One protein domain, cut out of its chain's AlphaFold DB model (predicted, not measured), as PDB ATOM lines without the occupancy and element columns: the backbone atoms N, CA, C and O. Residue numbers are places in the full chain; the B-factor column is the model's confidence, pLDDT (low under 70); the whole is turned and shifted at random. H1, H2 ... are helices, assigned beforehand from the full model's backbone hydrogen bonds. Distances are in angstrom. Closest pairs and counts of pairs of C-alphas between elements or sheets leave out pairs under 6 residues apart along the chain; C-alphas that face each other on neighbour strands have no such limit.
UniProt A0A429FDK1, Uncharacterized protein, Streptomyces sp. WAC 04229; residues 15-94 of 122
ATOM      1  N   GLU A  15     -66.717 -19.905  34.779       88.94
ATOM      2  CA  GLU A  15     -67.264 -18.760  34.045       88.94
ATOM      3  C   GLU A  15     -66.306 -18.324  32.930       88.94
ATOM      4  O   GLU A  15     -66.717 -18.155  31.783       88.94
ATOM      5  N   THR A  16     -65.012 -18.238  33.237       85.38
ATOM      6  CA  THR A  16     -63.962 -17.900  32.276       85.38
ATOM      7  C   THR A  16     -63.828 -18.971  31.196       85.38
ATOM      8  O   THR A  16     -63.695 -18.638  30.022       85.38
ATOM      9  N   LEU A  17     -63.930 -20.254  31.555       86.19
ATOM     10  CA  LEU A  17     -63.948 -21.345  30.576       86.19
ATOM     11  C   LEU A  17     -65.141 -21.236  29.618       86.19
ATOM     12  O   LEU A  17     -64.954 -21.367  28.412       86.19
ATOM     13  N   ALA A  18     -66.337 -20.931  30.131       85.75
ATOM     14  CA  ALA A  18     -67.524 -20.743  29.298       85.75
ATOM     15  C   ALA A  18     -67.392 -19.533  28.355       85.75
ATOM     16  O   ALA A  18     -67.866 -19.576  27.220       85.75
ATOM     17  N   LEU A  19     -66.727 -18.460  28.800       85.62
ATOM     18  CA  LEU A  19     -66.425 -17.303  27.955       85.62
ATOM     19  C   LEU A  19     -65.389 -17.626  26.872       85.62
ATOM     20  O   LEU A  19     -65.559 -17.197  25.733       85.62
ATOM     21  N   LEU A  20     -64.341 -18.386  27.198       82.56
ATOM     22  CA  LEU A  20     -63.335 -18.812  26.223       82.56
ATOM     23  C   LEU A  20     -63.938 -19.740  25.160       82.56
ATOM     24  O   LEU A  20     -63.660 -19.554  23.981       82.56
ATOM     25  N   GLU A  21     -64.814 -20.663  25.559       83.69
ATOM     26  CA  GLU A  21     -65.552 -21.539  24.639       83.69
ATOM     27  C   GLU A  21     -66.508 -20.737  23.738       83.69
ATOM     28  O   GLU A  21     -66.589 -20.975  22.536       83.69
ATOM     29  N   ALA A  22     -67.187 -19.718  24.279       83.12
ATOM     30  CA  ALA A  22     -68.083 -18.858  23.501       83.12
ATOM     31  C   ALA A  22     -67.355 -17.975  22.466       83.12
ATOM     32  O   ALA A  22     -67.966 -17.555  21.481       83.12
ATOM     33  N   VAL A  23     -66.073 -17.671  22.694       77.31
ATOM     34  CA  VAL A  23     -65.220 -16.859  21.808       77.31
ATOM     35  C   VAL A  23     -64.306 -17.740  20.945       77.31
ATOM     36  O   VAL A  23     -63.537 -17.220  20.138       77.31
ATOM     37  N   GLU A  24     -64.401 -19.068  21.054       76.75
ATOM     38  CA  GLU A  24     -63.633 -19.997  20.230       76.75
ATOM     39  C   GLU A  24     -64.081 -19.890  18.764       76.75
ATOM     40  O   GLU A  24     -65.028 -20.524  18.296       76.75
ATOM     41  N   VAL A  25     -63.404 -19.017  18.020       72.31
ATOM     42  CA  VAL A  25     -63.586 -18.877  16.580       72.31
ATOM     43  C   VAL A  25     -62.804 -20.010  15.922       72.31
ATOM     44  O   VAL A  25     -61.593 -20.099  16.147       72.31
ATOM     45  N   PRO A  26     -63.442 -20.864  15.097       67.19
ATOM     46  CA  PRO A  26     -62.730 -21.911  14.383       67.19
ATOM     47  C   PRO A  26     -61.665 -21.265  13.503       67.19
ATOM     48  O   PRO A  26     -61.969 -20.580  12.522       67.19
ATOM     49  N   LEU A  27     -60.408 -21.459  13.891       62.28
ATOM     50  CA  LEU A  27     -59.282 -20.986  13.111       62.28
ATOM     51  C   LEU A  27     -59.145 -21.858  11.854       62.28
ATOM     52  O   LEU A  27     -59.387 -23.069  11.914       62.28
ATOM     53  N   PRO A  28     -58.758 -21.264  10.714       69.06
ATOM     54  CA  PRO A  28     -58.364 -22.029   9.543       69.06
ATOM     55  C   PRO A  28     -57.289 -23.060   9.900       69.06
ATOM     56  O   PRO A  28     -56.466 -22.840  10.787       69.06
ATOM     57  N   ASP A  29     -57.282 -24.188   9.194       73.44
ATOM     58  CA  ASP A  29     -56.213 -25.167   9.349       73.44
ATOM     59  C   ASP A  29     -54.922 -24.614   8.732       73.44
ATOM     60  O   ASP A  29     -54.757 -24.576   7.512       73.44
ATOM     61  N   PHE A  30     -54.013 -24.165   9.594       65.25
ATOM     62  CA  PHE A  30     -52.700 -23.664   9.206       65.25
ATOM     63  C   PHE A  30     -51.624 -24.759   9.192       65.25
ATOM     64  O   PHE A  30     -50.456 -24.453   9.003       65.25
ATOM     65  N   SER A  31     -51.968 -26.042   9.368       70.19
ATOM     66  CA  SER A  31     -50.978 -27.132   9.481       70.19
ATOM     67  C   SER A  31     -50.104 -27.339   8.236       70.19
ATOM     68  O   SER A  31     -49.018 -27.909   8.335       70.19
ATOM     69  N   ALA A  32     -50.554 -26.866   7.071       70.50
ATOM     70  CA  ALA A  32     -49.796 -26.879   5.820       70.50
ATOM     71  C   ALA A  32     -49.058 -25.558   5.531       70.50
ATOM     72  O   ALA A  32     -48.362 -25.462   4.519       70.50
ATOM     73  N   LEU A  33     -49.233 -24.541   6.378       60.38
ATOM     74  CA  LEU A  33     -48.705 -23.197   6.194       60.38
ATOM     75  C   LEU A  33     -47.694 -22.908   7.305       60.38
ATOM     76  O   LEU A  33     -48.047 -22.870   8.481       60.38
ATOM     77  N   ASP A  34     -46.433 -22.695   6.941       74.25
ATOM     78  CA  ASP A  34     -45.471 -22.146   7.889       74.25
ATOM     79  C   ASP A  34     -45.907 -20.710   8.221       74.25
ATOM     80  O   ASP A  34     -45.870 -19.822   7.367       74.25
ATOM     81  N   LEU A  35     -46.419 -20.518   9.439       64.94
ATOM     82  CA  LEU A  35     -46.992 -19.255   9.898       64.94
ATOM     83  C   LEU A  35     -45.941 -18.150   9.961       64.94
ATOM     84  O   LEU A  35     -46.246 -17.012   9.608       64.94
ATOM     85  N   ASP A  36     -44.713 -18.496  10.341       61.19
ATOM     86  CA  ASP A  36     -43.607 -17.545  10.396       61.19
ATOM     87  C   ASP A  36     -43.196 -17.127   8.978       61.19
ATOM     88  O   ASP A  36     -42.806 -15.990   8.747       61.19
ATOM     89  N   VAL A  37     -43.362 -18.006   7.987       65.06
ATOM     90  CA  VAL A  37     -43.138 -17.674   6.569       65.06
ATOM     91  C   VAL A  37     -44.305 -16.890   5.960       65.06
ATOM     92  O   VAL A  37     -44.081 -16.031   5.111       65.06
ATOM     93  N   ALA A  38     -45.545 -17.185   6.351       63.88
ATOM     94  CA  ALA A  38     -46.738 -16.576   5.762       63.88
ATOM     95  C   ALA A  38     -47.088 -15.205   6.355       63.88
ATOM     96  O   ALA A  38     -47.594 -14.339   5.642       63.88
ATOM     97  N   PHE A  39     -46.844 -15.023   7.651       63.06
ATOM     98  CA  PHE A  39     -47.191 -13.810   8.392       63.06
ATOM     99  C   PHE A  39     -45.963 -13.043   8.892       63.06
ATOM    100  O   PHE A  39     -46.104 -11.903   9.337       63.06
ATOM    101  N   GLY A  40     -44.772 -13.638   8.784       62.16
ATOM    102  CA  GLY A  40     -43.555 -13.121   9.393       62.16
ATOM    103  C   GLY A  40     -43.496 -13.404  10.895       62.16
ATOM    104  O   GLY A  40     -44.508 -13.665  11.551       62.16
ATOM    105  N   THR A  41     -42.303 -13.312  11.476       61.62
ATOM    106  CA  THR A  41     -42.151 -13.357  12.937       61.62
ATOM    107  C   THR A  41     -42.432 -11.985  13.567       61.62
ATOM    108  O   THR A  41     -42.193 -10.943  12.951       61.62
ATOM    109  N   PRO A  42     -42.862 -11.908  14.842       61.06
ATOM    110  CA  PRO A  42     -43.021 -10.619  15.520       61.06
ATOM    111  C   PRO A  42     -41.744  -9.759  15.551       61.06
ATOM    112  O   PRO A  42     -41.822  -8.535  15.603       61.06
ATOM    113  N   LEU A  43     -40.566 -10.390  15.497       55.69
ATOM    114  CA  LEU A  43     -39.265  -9.719  15.405       55.69
ATOM    115  C   LEU A  43     -39.028  -9.090  14.026       55.69
ATOM    116  O   LEU A  43     -38.468  -7.999  13.937       55.69
ATOM    117  N   GLU A  44     -39.509  -9.732  12.965       62.91
ATOM    118  CA  GLU A  44     -39.410  -9.245  11.587       62.91
ATOM    119  C   GLU A  44     -40.220  -7.961  11.346       62.91
ATOM    120  O   GLU A  44     -39.883  -7.172  10.458       62.91
ATOM    121  N   MET A  45     -41.229  -7.669  12.182       59.62
ATOM    122  CA  MET A  45     -41.913  -6.367  12.185       59.62
ATOM    123  C   MET A  45     -40.976  -5.198  12.530       59.62
ATOM    124  O   MET A  45     -41.256  -4.067  12.147       59.62
ATOM    125  N   TYR A  46     -39.856  -5.437  13.213       55.44
ATOM    126  CA  TYR A  46     -38.882  -4.395  13.559       55.44
ATOM    127  C   TYR A  46     -37.674  -4.353  12.615       55.44
ATOM    128  O   TYR A  46     -36.811  -3.483  12.748       55.44
ATOM    129  N   GLU A  47     -37.588  -5.276  11.656       62.62
ATOM    130  CA  GLU A  47     -36.431  -5.384  10.777       62.62
ATOM    131  C   GLU A  47     -36.548  -4.409   9.595       62.62
ATOM    132  O   GLU A  47     -37.432  -4.512   8.743       62.62
ATOM    133  N   ALA A  48     -35.631  -3.437   9.526       60.38
ATOM    134  CA  ALA A  48     -35.646  -2.357   8.530       60.38
ATOM    135  C   ALA A  48     -35.299  -2.809   7.089       60.38
ATOM    136  O   ALA A  48     -35.221  -1.977   6.181       60.38
ATOM    137  N   GLY A  49     -35.063  -4.109   6.875       68.25
ATOM    138  CA  GLY A  49     -34.596  -4.701   5.622       68.25
ATOM    139  C   GLY A  49     -35.634  -5.567   4.906       68.25
ATOM    140  O   GLY A  49     -36.742  -5.793   5.394       68.25
ATOM    141  N   SER A  50     -35.256  -6.032   3.714       71.38
ATOM    142  CA  SER A  50     -36.013  -7.039   2.965       71.38
ATOM    143  C   SER A  50     -35.795  -8.418   3.580       71.38
ATOM    144  O   SER A  50     -34.647  -8.824   3.777       71.38
ATOM    145  N   LEU A  51     -36.878  -9.144   3.833       79.12
ATOM    146  CA  LEU A  51     -36.833 -10.486   4.408       79.12
ATOM    147  C   LEU A  51     -36.635 -11.560   3.329       79.12
ATOM    148  O   LEU A  51     -36.931 -11.322   2.153       79.12
ATOM    149  N   PRO A  52     -36.158 -12.767   3.690       77.19
ATOM    150  CA  PRO A  52     -35.961 -13.852   2.729       77.19
ATOM    151  C   PRO A  52     -37.223 -14.211   1.929       77.19
ATOM    152  O   PRO A  52     -37.113 -14.483   0.735       77.19
ATOM    153  N   HIS A  53     -38.403 -14.159   2.559       72.06
ATOM    154  CA  HIS A  53     -39.697 -14.438   1.923       72.06
ATOM    155  C   HIS A  53     -40.254 -13.256   1.101       72.06
ATOM    156  O   HIS A  53     -41.227 -13.419   0.372       72.06
ATOM    157  N   GLU A  54     -39.619 -12.080   1.160       75.06
ATOM    158  CA  GLU A  54     -39.980 -10.889   0.371       75.06
ATOM    159  C   GLU A  54     -39.153 -10.768  -0.923       75.06
ATOM    160  O   GLU A  54     -39.265  -9.787  -1.666       75.06
ATOM    161  N   ARG A  55     -38.266 -11.734  -1.198       84.62
ATOM    162  CA  ARG A  55     -37.434 -11.721  -2.404       84.62
ATOM    163  C   ARG A  55     -38.282 -12.019  -3.636       84.62
ATOM    164  O   ARG A  55     -38.943 -13.045  -3.714       84.62
ATOM    165  N   LEU A  56     -38.186 -11.139  -4.629       86.88
ATOM    166  CA  LEU A  56     -38.964 -11.237  -5.869       86.88
ATOM    167  C   LEU A  56     -38.342 -12.184  -6.909       86.88
ATOM    168  O   LEU A  56     -38.992 -12.534  -7.895       86.88
ATOM    169  N   ASP A  57     -37.080 -12.579  -6.718       88.00
ATOM    170  CA  ASP A  57     -36.331 -13.389  -7.678       88.00
ATOM    171  C   ASP A  57     -37.022 -14.744  -7.918       88.00
ATOM    172  O   ASP A  57     -37.124 -15.571  -7.015       88.00
ATOM    173  N   GLY A  58     -37.454 -14.993  -9.157       85.50
ATOM    174  CA  GLY A  58     -38.057 -16.269  -9.560       85.50
ATOM    175  C   GLY A  58     -39.551 -16.419  -9.252       85.50
ATOM    176  O   GLY A  58     -40.099 -17.486  -9.522       85.50
ATOM    177  N   LEU A  59     -40.213 -15.376  -8.739       87.38
ATOM    178  CA  LEU A  59     -41.663 -15.366  -8.538       87.38
ATOM    179  C   LEU A  59     -42.416 -15.049  -9.837       87.38
ATOM    180  O   LEU A  59     -41.959 -14.262 -10.671       87.38
ATOM    181  N   ASP A  60     -43.603 -15.636  -9.992       93.81
ATOM    182  CA  ASP A  60     -44.569 -15.152 -10.978       93.81
ATOM    183  C   ASP A  60     -45.188 -13.813 -10.535       93.81
ATOM    184  O   ASP A  60     -45.024 -13.375  -9.398       93.81
ATOM    185  N   ILE A  61     -45.903 -13.144 -11.442       91.69
ATOM    186  CA  ILE A  61     -46.463 -11.805 -11.191       91.69
ATOM    187  C   ILE A  61     -47.420 -11.801  -9.990       91.69
ATOM    188  O   ILE A  61     -47.412 -10.849  -9.216       91.69
ATOM    189  N   THR A  62     -48.227 -12.847  -9.816       93.25
ATOM    190  CA  THR A  62     -49.214 -12.912  -8.727       93.25
ATOM    191  C   THR A  62     -48.505 -13.059  -7.387       93.25
ATOM    192  O   THR A  62     -48.792 -12.321  -6.447       93.25
ATOM    193  N   ALA A  63     -47.530 -13.965  -7.317       85.94
ATOM    194  CA  ALA A  63     -46.710 -14.167  -6.131       85.94
ATOM    195  C   ALA A  63     -45.851 -12.932  -5.807       85.94
ATOM    196  O   ALA A  63     -45.694 -12.577  -4.641       85.94
ATOM    197  N   ALA A  64     -45.343 -12.235  -6.826       87.69
ATOM    198  CA  ALA A  64     -44.568 -11.012  -6.648       87.69
ATOM    199  C   ALA A  64     -45.420  -9.866  -6.077       87.69
ATOM    200  O   ALA A  64     -44.959  -9.153  -5.188       87.69
ATOM    201  N   VAL A  65     -46.663  -9.705  -6.545       91.38
ATOM    202  CA  VAL A  65     -47.605  -8.716  -5.990       91.38
ATOM    203  C   VAL A  65     -47.911  -9.031  -4.526       91.38
ATOM    204  O   VAL A  65     -47.789  -8.143  -3.687       91.38
ATOM    205  N   ALA A  66     -48.204 -10.293  -4.200       86.19
ATOM    206  CA  ALA A  66     -48.467 -10.704  -2.820       86.19
ATOM    207  C   ALA A  66     -47.271 -10.433  -1.885       86.19
ATOM    208  O   ALA A  66     -47.456  -9.944  -0.772       86.19
ATOM    209  N   ALA A  67     -46.040 -10.684  -2.344       84.38
ATOM    210  CA  ALA A  67     -44.826 -10.398  -1.576       84.38
ATOM    211  C   ALA A  67     -44.605  -8.889  -1.346       84.38
ATOM    212  O   ALA A  67     -44.153  -8.483  -0.274       84.38
ATOM    213  N   ILE A  68     -44.943  -8.044  -2.330       87.56
ATOM    214  CA  ILE A  68     -44.876  -6.581  -2.194       87.56
ATOM    215  C   ILE A  68     -45.911  -6.088  -1.177       87.56
ATOM    216  O   ILE A  68     -45.553  -5.339  -0.270       87.56
ATOM    217  N   GLU A  69     -47.164  -6.531  -1.292       88.00
ATOM    218  CA  GLU A  69     -48.239  -6.146  -0.370       88.00
ATOM    219  C   GLU A  69     -47.939  -6.593   1.067       88.00
ATOM    220  O   GLU A  69     -48.097  -5.812   2.006       88.00
ATOM    221  N   ALA A  70     -47.438  -7.819   1.249       83.75
ATOM    222  CA  ALA A  70     -47.023  -8.327   2.557       83.75
ATOM    223  C   ALA A  70     -45.942  -7.438   3.195       83.75
ATOM    224  O   ALA A  70     -46.058  -7.049   4.361       83.75
ATOM    225  N   ARG A  71     -44.939  -7.032   2.408       85.38
ATOM    226  CA  ARG A  71     -43.884  -6.120   2.861       85.38
ATOM    227  C   ARG A  71     -44.423  -4.741   3.235       85.38
ATOM    228  O   ARG A  71     -44.029  -4.184   4.260       85.38
ATOM    229  N   GLU A  72     -45.299  -4.160   2.419       87.25
ATOM    230  CA  GLU A  72     -45.893  -2.848   2.704       87.25
ATOM    231  C   GLU A  72     -46.727  -2.872   3.988       87.25
ATOM    232  O   GLU A  72     -46.567  -1.995   4.840       87.25
ATOM    233  N   ASN A  73     -47.537  -3.916   4.173       84.94
ATOM    234  CA  ASN A  73     -48.333  -4.114   5.380       84.94
ATOM    235  C   ASN A  73     -47.453  -4.256   6.628       84.94
ATOM    236  O   ASN A  73     -47.730  -3.617   7.644       84.94
ATOM    237  N   ARG A  74     -46.349  -5.012   6.544       85.69
ATOM    238  CA  ARG A  74     -45.378  -5.138   7.641       85.69
ATOM    239  C   ARG A  74     -44.772  -3.787   8.020       85.69
ATOM    240  O   ARG A  74     -44.729  -3.442   9.198       85.69
ATOM    241  N   LEU A  75     -44.339  -2.993   7.039       83.06
ATOM    242  CA  LEU A  75     -43.750  -1.673   7.290       83.06
ATOM    243  C   LEU A  75     -44.763  -0.662   7.846       83.06
ATOM    244  O   LEU A  75     -44.385   0.207   8.634       83.06
ATOM    245  N   LEU A  76     -46.035  -0.753   7.452       84.38
ATOM    246  CA  LEU A  76     -47.113   0.047   8.037       84.38
ATOM    247  C   LEU A  76     -47.370  -0.348   9.492       84.38
ATOM    248  O   LEU A  76     -47.341   0.521  10.359       84.38
ATOM    249  N   ALA A  77     -47.501  -1.644   9.780       77.81
ATOM    250  CA  ALA A  77     -47.661  -2.143  11.144       77.81
ATOM    251  C   ALA A  77     -46.481  -1.733  12.045       77.81
ATOM    252  O   ALA A  77     -46.682  -1.261  13.163       77.81
ATOM    253  N   ALA A  78     -45.249  -1.821  11.535       75.69
ATOM    254  CA  ALA A  78     -44.051  -1.361  12.233       75.69
ATOM    255  C   ALA A  78     -44.129   0.131  12.597       75.69
ATOM    256  O   ALA A  78     -43.797   0.528  13.716       75.69
ATOM    257  N   ARG A  79     -44.589   0.971  11.661       74.69
ATOM    258  CA  ARG A  79     -44.780   2.409  11.894       74.69
ATOM    259  C   ARG A  79     -45.862   2.682  12.923       74.69
ATOM    260  O   ARG A  79     -45.643   3.540  13.769       74.69
ATOM    261  N   ASP A  80     -46.978   1.969  12.871       74.31
ATOM    262  CA  ASP A  80     -48.073   2.139  13.827       74.31
ATOM    263  C   ASP A  80     -47.636   1.752  15.245       74.31
ATOM    264  O   ASP A  80     -47.917   2.478  16.199       74.31
ATOM    265  N   ILE A  81     -46.865   0.671  15.388       65.75
ATOM    266  CA  ILE A  81     -46.272   0.257  16.666       65.75
ATOM    267  C   ILE A  81     -45.310   1.330  17.193       65.75
ATOM    268  O   ILE A  81     -45.407   1.711  18.357       65.75
ATOM    269  N   VAL A  82     -44.418   1.856  16.345       68.62
ATOM    270  CA  VAL A  82     -43.486   2.935  16.728       68.62
ATOM    271  C   VAL A  82     -44.231   4.228  17.070       68.62
ATOM    272  O   VAL A  82     -43.880   4.905  18.031       68.62
ATOM    273  N   ALA A  83     -45.269   4.586  16.315       68.44
ATOM    274  CA  ALA A  83     -46.086   5.770  16.576       68.44
ATOM    275  C   ALA A  83     -46.874   5.647  17.887       68.44
ATOM    276  O   ALA A  83     -47.111   6.646  18.567       68.44
ATOM    277  N   THR A  84     -47.245   4.421  18.253       65.75
ATOM    278  CA  THR A  84     -47.949   4.106  19.499       65.75
ATOM    279  C   THR A  84     -46.978   3.810  20.647       65.75
ATOM    280  O   THR A  84     -47.430   3.588  21.766       65.75
ATOM    281  N   ASP A  85     -45.656   3.853  20.418       67.50
ATOM    282  CA  ASP A  85     -44.653   3.613  21.453       67.50
ATOM    283  C   ASP A  85     -44.743   4.710  22.538       67.50
ATOM    284  O   ASP A  85     -44.355   5.871  22.314       67.50
ATOM    285  N   PRO A  86     -45.232   4.373  23.748       63.31
ATOM    286  CA  PRO A  86     -45.361   5.342  24.829       63.31
ATOM    287  C   PRO A  86     -43.993   5.879  25.275       63.31
ATOM    288  O   PRO A  86     -43.916   6.981  25.826       63.31
ATOM    289  N   THR A  87     -42.913   5.143  24.998       70.38
ATOM    290  CA  THR A  87     -41.531   5.513  25.313       70.38
ATOM    291  C   THR A  87     -41.055   6.664  24.430       70.38
ATOM    292  O   THR A  87     -40.460   7.614  24.937       70.38
ATOM    293  N   ALA A  88     -41.393   6.661  23.135       65.12
ATOM    294  CA  ALA A  88     -41.089   7.769  22.228       65.12
ATOM    295  C   ALA A  88     -41.803   9.061  22.661       65.12
ATOM    296  O   ALA A  88     -41.188  10.126  22.730       65.12
ATOM    297  N   THR A  89     -43.079   8.962  23.051       61.94
ATOM    298  CA  THR A  89     -43.838  10.106  23.584       61.94
ATOM    299  C   THR A  89     -43.242  10.626  24.896       61.94
ATOM    300  O   THR A  89     -43.166  11.841  25.099       61.94
ATOM    301  N   ALA A  90     -42.798   9.736  25.790       72.56
ATOM    302  CA  ALA A  90     -42.137  10.117  27.035       72.56
ATOM    303  C   ALA A  90     -40.804  10.840  26.776       72.56
ATOM    304  O   ALA A  90     -40.604  11.937  27.292       72.56
ATOM    305  N   LEU A  91     -39.952  10.300  25.901       72.25
ATOM    306  CA  LEU A  91     -38.662  10.901  25.545       72.25
ATOM    307  C   LEU A  91     -38.820  12.259  24.852       72.25
ATOM    308  O   LEU A  91     -38.101  13.206  25.166       72.25
ATOM    309  N   VAL A  92     -39.781  12.389  23.934       70.56
ATOM    310  CA  VAL A  92     -40.085  13.670  23.278       70.56
ATOM    311  C   VAL A  92     -40.593  14.689  24.295       70.56
ATOM    312  O   VAL A  92     -40.171  15.844  24.254       70.56
ATOM    313  N   ARG A  93     -41.452  14.279  25.238       77.06
ATOM    314  CA  ARG A  93     -41.926  15.147  26.325       77.06
ATOM    315  C   ARG A  93     -40.773  15.607  27.215       77.06
ATOM    316  O   ARG A  93     -40.687  16.798  27.491       77.06
ATOM    317  N   GLU A  94     -39.894  14.703  27.634       78.75
ATOM    318  CA  GLU A  94     -38.715  15.029  28.448       78.75
ATOM    319  C   GLU A  94     -37.791  16.014  27.722       78.75
ATOM    320  O   GLU A  94     -37.427  17.047  28.279       78.75
TER     321      GLU A  94
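Overview. This is residues 15 to 94 of the 122 residues of an uncharacterized protein of Streptomyces sp. WAC 04229 (UniProt A0A429FDK1). One long helix, H3, is the main rod of the body; a looped stretch with the short helix H2 lies beside it, and a thin arm sticks out at each end of the printed part. The first arm is residues 15 to 29, with H1 at its tip; the second is residues 83 to 94, with H4, which carries on from the end of H3 at an angle. The 80 printed residues hold four named helices, H1, H2, H3 and H4 in that order, and no named strand; the class is all helix. The whole is flat, 52 by 47 by 16 A, and only just extended, close to loose, with a radius of gyration of the C-alphas of 17.8 A.

Arrangement. H1, residues 15 to 22, is apart from H2, residues 35 to 39. H2 and H3, residues 61 to 83, are only just apart, their closest C-alphas 8.0 A from each other. H3 and H4, residues 86 to 94, are close but not clearly touching; their closest C-alphas, those of Val 82 and Ala 88, are 7.7 A apart. These two run the same way at a steep tilt of 46 degrees. H1 is apart from H3 and H4, and H2 is apart from H4. In H1, H2, H3 and H4 every O i to N i+4 pair is within hydrogen-bond range.

Along the chain. H1 begins at C-alpha 15, (-67.264, -18.760, 34.045), and is 10.6 A long from first to last C-alpha. H2 measures 5.7 A. H3 measures 32.9 A and begins at C-alpha 61, (-46.463, -11.805, -11.191). H4 measures 12.3 A and ends at C-alpha 94, (-38.715, 15.029, 28.448).

Size, cuts and confidence. The C-alphas of Glu 15 and Gly 58, the two farthest apart, are 52.5 A from each other. The printed part has no cut. The links H1 to H2 and H2 to H3 are long, with 12 and 21 residues; H3 to H4 is tight. Mean pLDDT of the printed part is 75.1; 28 residues are under 70, among them residues 35 to 49 and 81 to 86.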